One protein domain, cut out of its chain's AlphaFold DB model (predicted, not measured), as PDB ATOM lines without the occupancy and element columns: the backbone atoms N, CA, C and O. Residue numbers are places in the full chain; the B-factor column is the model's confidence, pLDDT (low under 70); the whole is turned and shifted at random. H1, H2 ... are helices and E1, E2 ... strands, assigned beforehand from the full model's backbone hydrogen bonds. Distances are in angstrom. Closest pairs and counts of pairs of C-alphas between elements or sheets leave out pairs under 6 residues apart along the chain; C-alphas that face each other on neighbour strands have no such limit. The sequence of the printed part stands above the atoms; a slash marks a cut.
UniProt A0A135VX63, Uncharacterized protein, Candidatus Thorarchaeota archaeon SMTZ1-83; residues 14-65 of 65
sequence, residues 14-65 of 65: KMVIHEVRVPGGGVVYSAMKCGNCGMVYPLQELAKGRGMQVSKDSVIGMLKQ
ATOM      1  N   LYS A  14      14.675   3.189 -10.125       88.75
ATOM      2  CA  LYS A  14      14.627   2.923  -8.686       88.75
ATOM      3  C   LYS A  14      14.349   1.446  -8.450       88.75
ATOM      4  O   LYS A  14      13.430   0.894  -9.053       88.75
ATOM      5  N   MET A  15      15.109   0.814  -7.561       86.62
ATOM      6  CA  MET A  15      14.756  -0.514  -7.067       86.62
ATOM      7  C   MET A  15      13.599  -0.395  -6.081       86.62
ATOM      8  O   MET A  15      13.614   0.451  -5.188       86.62
ATOM      9  N   VAL A  16      12.583  -1.228  -6.266       87.31
ATOM     10  CA  VAL A  16      11.398  -1.280  -5.411       87.31
ATOM     11  C   VAL A  16      11.051  -2.730  -5.107       87.31
ATOM     12  O   VAL A  16      11.234  -3.615  -5.945       87.31
ATOM     13  N   ILE A  17      10.521  -2.976  -3.913       87.81
ATOM     14  CA  ILE A  17       9.823  -4.226  -3.616       87.81
ATOM     15  C   ILE A  17       8.374  -4.026  -4.052       87.81
ATOM     16  O   ILE A  17       7.710  -3.099  -3.587       87.81
ATOM     17  N   HIS A  18       7.902  -4.857  -4.974       82.12
ATOM     18  CA  HIS A  18       6.529  -4.830  -5.453       82.12
ATOM     19  C   HIS A  18       5.755  -6.005  -4.862       82.12
ATOM     20  O   HIS A  18       6.181  -7.156  -4.952       82.12
ATOM     21  N   GLU A  19       4.601  -5.709  -4.276       84.12
ATOM     22  CA  GLU A  19       3.621  -6.708  -3.865       84.12
ATOM     23  C   GLU A  19       2.515  -6.745  -4.921       84.12
ATOM     24  O   GLU A  19       1.940  -5.710  -5.264       84.12
ATOM     25  N   VAL A  20       2.237  -7.922  -5.469       82.25
ATOM     26  CA  VAL A  20       1.066  -8.165  -6.311       82.25
ATOM     27  C   VAL A  20       0.132  -9.072  -5.534       82.25
ATOM     28  O   VAL A  20       0.475 -10.203  -5.189       82.25
ATOM     29  N   ARG A  21      -1.063  -8.557  -5.246       83.75
ATOM     30  CA  ARG A  21      -2.122  -9.320  -4.592       83.75
ATOM     31  C   ARG A  21      -2.911 -10.071  -5.648       83.75
ATOM     32  O   ARG A  21      -3.487  -9.456  -6.541       83.75
ATOM     33  N   VAL A  22      -2.940 -11.389  -5.526       82.69
ATOM     34  CA  VAL A  22      -3.779 -12.274  -6.333       82.69
ATOM     35  C   VAL A  22      -4.845 -12.908  -5.433       82.69
ATOM     36  O   VAL A  22      -4.645 -13.029  -4.221       82.69
ATOM     37  N   PRO A  23      -6.011 -13.306  -5.965       75.31
ATOM     38  CA  PRO A  23      -6.986 -14.052  -5.176       75.31
ATOM     39  C   PRO A  23      -6.331 -15.314  -4.592       75.31
ATOM     40  O   PRO A  23      -5.825 -16.149  -5.337       75.31
ATOM     41  N   GLY A  24      -6.303 -15.432  -3.261       82.31
ATOM     42  CA  GLY A  24      -5.667 -16.553  -2.558       82.31
ATOM     43  C   GLY A  24      -4.211 -16.343  -2.112       82.31
ATOM     44  O   GLY A  24      -3.651 -17.255  -1.511       82.31
ATOM     45  N   GLY A  25      -3.596 -15.172  -2.335       79.44
ATOM     46  CA  GLY A  25      -2.262 -14.870  -1.793       79.44
ATOM     47  C   GLY A  25      -1.605 -13.587  -2.321       79.44
ATOM     48  O   GLY A  25      -2.074 -12.961  -3.266       79.44
ATOM     49  N   GLY A  26      -0.493 -13.176  -1.709       82.06
ATOM     50  CA  GLY A  26       0.341 -12.067  -2.187       82.06
ATOM     51  C   GLY A  26       1.691 -12.577  -2.680       82.06
ATOM     52  O   GLY A  26       2.342 -13.354  -1.984       82.06
ATOM     53  N   VAL A  27       2.125 -12.138  -3.862       83.44
ATOM     54  CA  VAL A  27       3.486 -12.383  -4.357       83.44
ATOM     55  C   VAL A  27       4.298 -11.110  -4.166       83.44
ATOM     56  O   VAL A  27       3.954 -10.062  -4.709       83.44
ATOM     57  N   VAL A  28       5.382 -11.210  -3.401       84.56
ATOM     58  CA  VAL A  28       6.332 -10.116  -3.180       84.56
ATOM     59  C   VAL A  28       7.584 -10.388  -4.008       84.56
ATOM     60  O   VAL A  28       8.181 -11.457  -3.889       84.56
ATOM     61  N   TYR A  29       7.988  -9.436  -4.848       83.38
ATOM     62  CA  TYR A  29       9.189  -9.555  -5.675       83.38
ATOM     63  C   TYR A  29       9.926  -8.225  -5.820       83.38
ATOM     64  O   TYR A  29       9.343  -7.144  -5.759       83.38
ATOM     65  N   SER A  30      11.233  -8.305  -6.051       86.94
ATOM     66  CA  SER A  30      12.056  -7.133  -6.342       86.94
ATOM     67  C   SER A  30      11.910  -6.734  -7.812       86.94
ATOM     68  O   SER A  30      11.971  -7.575  -8.717       86.94
ATOM     69  N   ALA A  31      11.751  -5.441  -8.066       88.06
ATOM     70  CA  ALA A  31      11.560  -4.888  -9.396       88.06
ATOM     71  C   ALA A  31      12.327  -3.576  -9.583       88.06
ATOM     72  O   ALA A  31      12.635  -2.864  -8.627       88.06
ATOM     73  N   MET A  32      12.598  -3.233 -10.837       87.62
ATOM     74  CA  MET A  32      13.041  -1.900 -11.227       87.62
ATOM     75  C   MET A  32      11.847  -1.071 -11.673       87.62
ATOM     76  O   MET A  32      11.140  -1.448 -12.605       87.62
ATOM     77  N   LYS A  33      11.651   0.085 -11.045       88.19
ATOM     78  CA  LYS A  33      10.651   1.073 -11.436       88.19
ATOM     79  C   LYS A  33      11.322   2.251 -12.134       88.19
ATOM     80  O   LYS A  33      12.250   2.848 -11.587       88.19
ATOM     81  N   CYS A  34      10.844   2.615 -13.319       88.75
ATOM     82  CA  CYS A  34      11.256   3.844 -13.983       88.75
ATOM     83  C   CYS A  34      10.789   5.040 -13.146       88.75
ATOM     84  O   CYS A  34       9.600   5.184 -12.854       88.75
ATOM     85  N   GLY A  35      11.718   5.912 -12.768       88.31
ATOM     86  CA  GLY A  35      11.428   7.111 -11.988       88.31
ATOM     87  C   GLY A  35      10.641   8.175 -12.756       88.31
ATOM     88  O   GLY A  35      10.132   9.092 -12.121       88.31
ATOM     89  N   ASN A  36      10.542   8.056 -14.086       89.38
ATOM     90  CA  ASN A  36       9.859   9.024 -14.945       89.38
ATOM     91  C   ASN A  36       8.418   8.601 -15.277       89.38
ATOM     92  O   ASN A  36       7.474   9.263 -14.866       89.38
ATOM     93  N   CYS A  37       8.231   7.475 -15.978       88.81
ATOM     94  CA  CYS A  37       6.896   7.004 -16.376       88.81
ATOM     95  C   CYS A  37       6.270   5.986 -15.408       88.81
ATOM     96  O   CYS A  37       5.114   5.612 -15.573       88.81
ATOM     97  N   GLY A  38       7.018   5.506 -14.409       88.12
ATOM     98  CA  GLY A  38       6.509   4.561 -13.413       88.12
ATOM     99  C   GLY A  38       6.455   3.097 -13.853       88.12
ATOM    100  O   GLY A  38       6.039   2.270 -13.043       88.12
ATOM    101  N   MET A  39       6.898   2.765 -15.072       86.44
ATOM    102  CA  MET A  39       6.978   1.382 -15.566       86.44
ATOM    103  C   MET A  39       7.777   0.480 -14.628       86.44
ATOM    104  O   MET A  39       8.838   0.878 -14.151       86.44
ATOM    105  N   VAL A  40       7.286  -0.738 -14.399       86.75
ATOM    106  CA  VAL A  40       7.871  -1.703 -13.463       86.75
ATOM    107  C   VAL A  40       8.338  -2.943 -14.216       86.75
ATOM    108  O   VAL A  40       7.559  -3.572 -14.926       86.75
ATOM    109  N   TYR A  41       9.591  -3.327 -14.000       84.62
ATOM    110  CA  TYR A  41      10.214  -4.506 -14.592       84.62
ATOM    111  C   TYR A  41      10.664  -5.469 -13.485       84.62
ATOM    112  O   TYR A  41      11.533  -5.104 -12.685       84.62
ATOM    113  N   PRO A  42      10.101  -6.687 -13.399       85.25
ATOM    114  CA  PRO A  42      10.538  -7.686 -12.428       85.25
ATOM    115  C   PRO A  42      12.008  -8.061 -12.644       85.25
ATOM    116  O   PRO A  42      12.398  -8.475 -13.737       85.25
ATOM    117  N   LEU A  43      12.829  -7.974 -11.593       80.94
ATOM    118  CA  LEU A  43      14.267  -8.267 -11.693       80.94
ATOM    119  C   LEU A  43      14.536  -9.723 -12.095       80.94
ATOM    120  O   LEU A  43      15.502 -10.006 -12.799       80.94
ATOM    121  N   GLN A  44      13.660 -10.642 -11.684       75.50
ATOM    122  CA  GLN A  44      13.751 -12.059 -12.040       75.50
ATOM    123  C   GLN A  44      13.592 -12.307 -13.544       75.50
ATOM    124  O   GLN A  44      14.240 -13.208 -14.071       75.50
ATOM    125  N   GLU A  45      12.768 -11.522 -14.240       72.81
ATOM    126  CA  GLU A  45      12.566 -11.671 -15.687       72.81
ATOM    127  C   GLU A  45      13.694 -10.997 -16.475       72.81
ATOM    128  O   GLU A  45      14.228 -11.598 -17.410       72.81
ATOM    129  N   LEU A  46      14.180  -9.842 -15.998       70.94
ATOM    130  CA  LEU A  46      15.386  -9.200 -16.538       70.94
ATOM    131  C   LEU A  46      16.609 -10.126 -16.446       70.94
ATOM    132  O   LEU A  46      17.347 -10.281 -17.413       70.94
ATOM    133  N   ALA A  47      16.797 -10.813 -15.314       67.69
ATOM    134  CA  ALA A  47      17.895 -11.765 -15.136       67.69
ATOM    135  C   ALA A  47      17.804 -12.995 -16.061       67.69
ATOM    136  O   ALA A  47      18.829 -13.607 -16.365       67.69
ATOM    137  N   LYS A  48      16.594 -13.359 -16.509       67.25
ATOM    138  CA  LYS A  48      16.343 -14.441 -17.478       67.25
ATOM    139  C   LYS A  48      16.413 -13.969 -18.935       67.25
ATOM    140  O   LYS A  48      16.185 -14.779 -19.832       67.25
ATOM    141  N   GLY A  49      16.691 -12.686 -19.183       61.88
ATOM    142  CA  GLY A  49      16.683 -12.099 -20.525       61.88
ATOM    143  C   GLY A  49      15.289 -12.039 -21.161       61.88
ATOM    144  O   GLY A  49      15.182 -11.956 -22.382       61.88
ATOM    145  N   ARG A  50      14.217 -12.118 -20.358       55.47
ATOM    146  CA  ARG A  50      12.834 -11.946 -20.818       55.47
ATOM    147  C   ARG A  50      12.385 -10.518 -20.507       55.47
ATOM    148  O   ARG A  50      12.273 -10.138 -19.345       55.47
ATOM    149  N   GLY A  51      12.138  -9.731 -21.552       61.81
ATOM    150  CA  GLY A  51      11.786  -8.310 -21.463       61.81
ATOM    151  C   GLY A  51      12.868  -7.428 -22.079       61.81
ATOM    152  O   GLY A  51      13.414  -7.768 -23.128       61.81
ATOM    153  N   MET A  52      13.188  -6.321 -21.410       59.75
ATOM    154  CA  MET A  52      14.266  -5.414 -21.804       59.75
ATOM    155  C   MET A  52      15.576  -6.200 -21.946       59.75
ATOM    156  O   MET A  52      15.921  -6.970 -21.048       59.75
ATOM    157  N   GLN A  53      16.282  -6.038 -23.073       58.53
ATOM    158  CA  GLN A  53      17.567  -6.702 -23.342       58.53
ATOM    159  C   GLN A  53      18.646  -6.181 -22.388       58.53
ATOM    160  O   GLN A  53      19.492  -5.357 -22.727       58.53
ATOM    161  N   VAL A  54      18.592  -6.651 -21.152       61.72
ATOM    162  CA  VAL A  54      19.536  -6.331 -20.097       61.72
ATOM    163  C   VAL A  54      20.343  -7.591 -19.849       61.72
ATOM    164  O   VAL A  54      19.786  -8.636 -19.517       61.72
ATOM    165  N   SER A  55      21.661  -7.519 -20.027       59.94
ATOM    166  CA  SER A  55      22.514  -8.663 -19.711       59.94
ATOM    167  C   SER A  55      22.424  -8.982 -18.217       59.94
ATOM    168  O   SER A  55      22.335  -8.083 -17.376       59.94
ATOM    169  N   LYS A  56      22.489 -10.269 -17.871       59.78
ATOM    170  CA  LYS A  56      22.490 -10.741 -16.479       59.78
ATOM    171  C   LYS A  56      23.535 -10.013 -15.618       59.78
ATOM    172  O   LYS A  56      23.249  -9.663 -14.477       59.78
ATOM    173  N   ASP A  57      24.702  -9.709 -16.187       59.59
ATOM    174  CA  ASP A  57      25.781  -8.969 -15.516       59.59
ATOM    175  C   ASP A  57      25.388  -7.529 -15.162       59.59
ATOM    176  O   ASP A  57      25.779  -7.013 -14.114       59.59
ATOM    177  N   SER A  58      24.553  -6.892 -15.986       62.97
ATOM    178  CA  SER A  58      24.008  -5.557 -15.706       62.97
ATOM    179  C   SER A  58      23.056  -5.574 -14.521       62.97
ATOM    180  O   SER A  58      23.119  -4.690 -13.672       62.97
ATOM    181  N   VAL A  59      22.201  -6.599 -14.447       62.78
ATOM    182  CA  VAL A  59      21.264  -6.786 -13.331       62.78
ATOM    183  C   VAL A  59      22.036  -7.026 -12.032       62.78
ATOM    184  O   VAL A  59      21.736  -6.415 -11.009       62.78
ATOM    185  N   ILE A  60      23.085  -7.855 -12.070       62.88
ATOM    186  CA  ILE A  60      23.953  -8.107 -10.910       62.88
ATOM    187  C   ILE A  60      24.686  -6.830 -10.474       62.88
ATOM    188  O   ILE A  60      24.796  -6.573  -9.277       62.88
ATOM    189  N   GLY A  61      25.156  -6.010 -11.418       62.69
ATOM    190  CA  GLY A  61      25.782  -4.718 -11.118       62.69
ATOM    191  C   GLY A  61      24.837  -3.718 -10.442       62.69
ATOM    192  O   GLY A  61      25.291  -2.898  -9.650       62.69
ATOM    193  N   MET A  62      23.531  -3.810 -10.706       63.22
ATOM    194  CA  MET A  62      22.509  -2.986 -10.051       63.22
ATOM    195  C   MET A  62      22.185  -3.442  -8.627       63.22
ATOM    196  O   MET A  62      21.835  -2.611  -7.803       63.22
ATOM    197  N   LEU A  63      22.331  -4.736  -8.324       59.75
ATOM    198  CA  LEU A  63      22.100  -5.290  -6.983       59.75
ATOM    199  C   LEU A  63      23.255  -5.040  -5.999       59.75
ATOM    200  O   LEU A  63      23.092  -5.272  -4.806       59.75
ATOM    201  N   LYS A  64      24.435  -4.646  -6.497       54.22
ATOM    202  CA  LYS A  64      25.659  -4.445  -5.699       54.22
ATOM    203  C   LYS A  64      25.943  -2.980  -5.331       54.22
ATOM    204  O   LYS A  64      26.969  -2.731  -4.701       54.22
ATOM    205  N   GLN A  65      25.091  -2.042  -5.749       45.66
ATOM    206  CA  GLN A  65      25.106  -0.642  -5.298       45.66
ATOM    207  C   GLN A  65      24.134  -0.457  -4.139       45.66
ATOM    208  O   GLN A  65      24.477   0.335  -3.238       45.66
TER     209      GLN A  65
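What this domain is: This is residues 14 to 65 of the 65 residues of an uncharacterized protein of Candidatus Thorarchaeota archaeon SMTZ1-83 (UniProt A0A135VX63). A long hairpin of E1 and E2 makes an arm whose tip, residues 21 to 26, sticks out; near its other end short E3 pairs with E2, and two short helices, H1 and H2, follow. The 52 printed residues include three strands, then two helices: a mixed class, the sheet E1 - E2 - E3 an antiparallel meander, strand beside next strand. It is only just compact, close to loose: radius of gyration of the C-alphas 11.8 A, spans 35 by 24 by 20 A.

How they stand to each other: E1, residues 14 to 22, and E2, residues 25 to 34, are a hairpin; N 18 and O 29 are 2.8 A apart. E2 bends by 64 degrees at residue 30. E2 and E3, residues 40 to 42, are a hairpin; N 32 and O 41 are 2.8 A apart. H1, residues 43 to 47, touches H2, residues 56 to 63; their closest C-alphas, Ala 47 and Lys 56, are 4.9 A apart. H2 only grazes the sheet. In H1 and H2 every O i to N i+4 pair is within hydrogen-bond range.

Where its parts are: E1, 24.0 A long, begins at C-alpha 14 (14.627, 2.923, -8.686); E2 measures 26.1 A. H2 ends at C-alpha 63 (22.100, -5.290, -6.983).

The domain as a whole: The printed part has no cut. Residues 47 to 65 have pLDDT under 70.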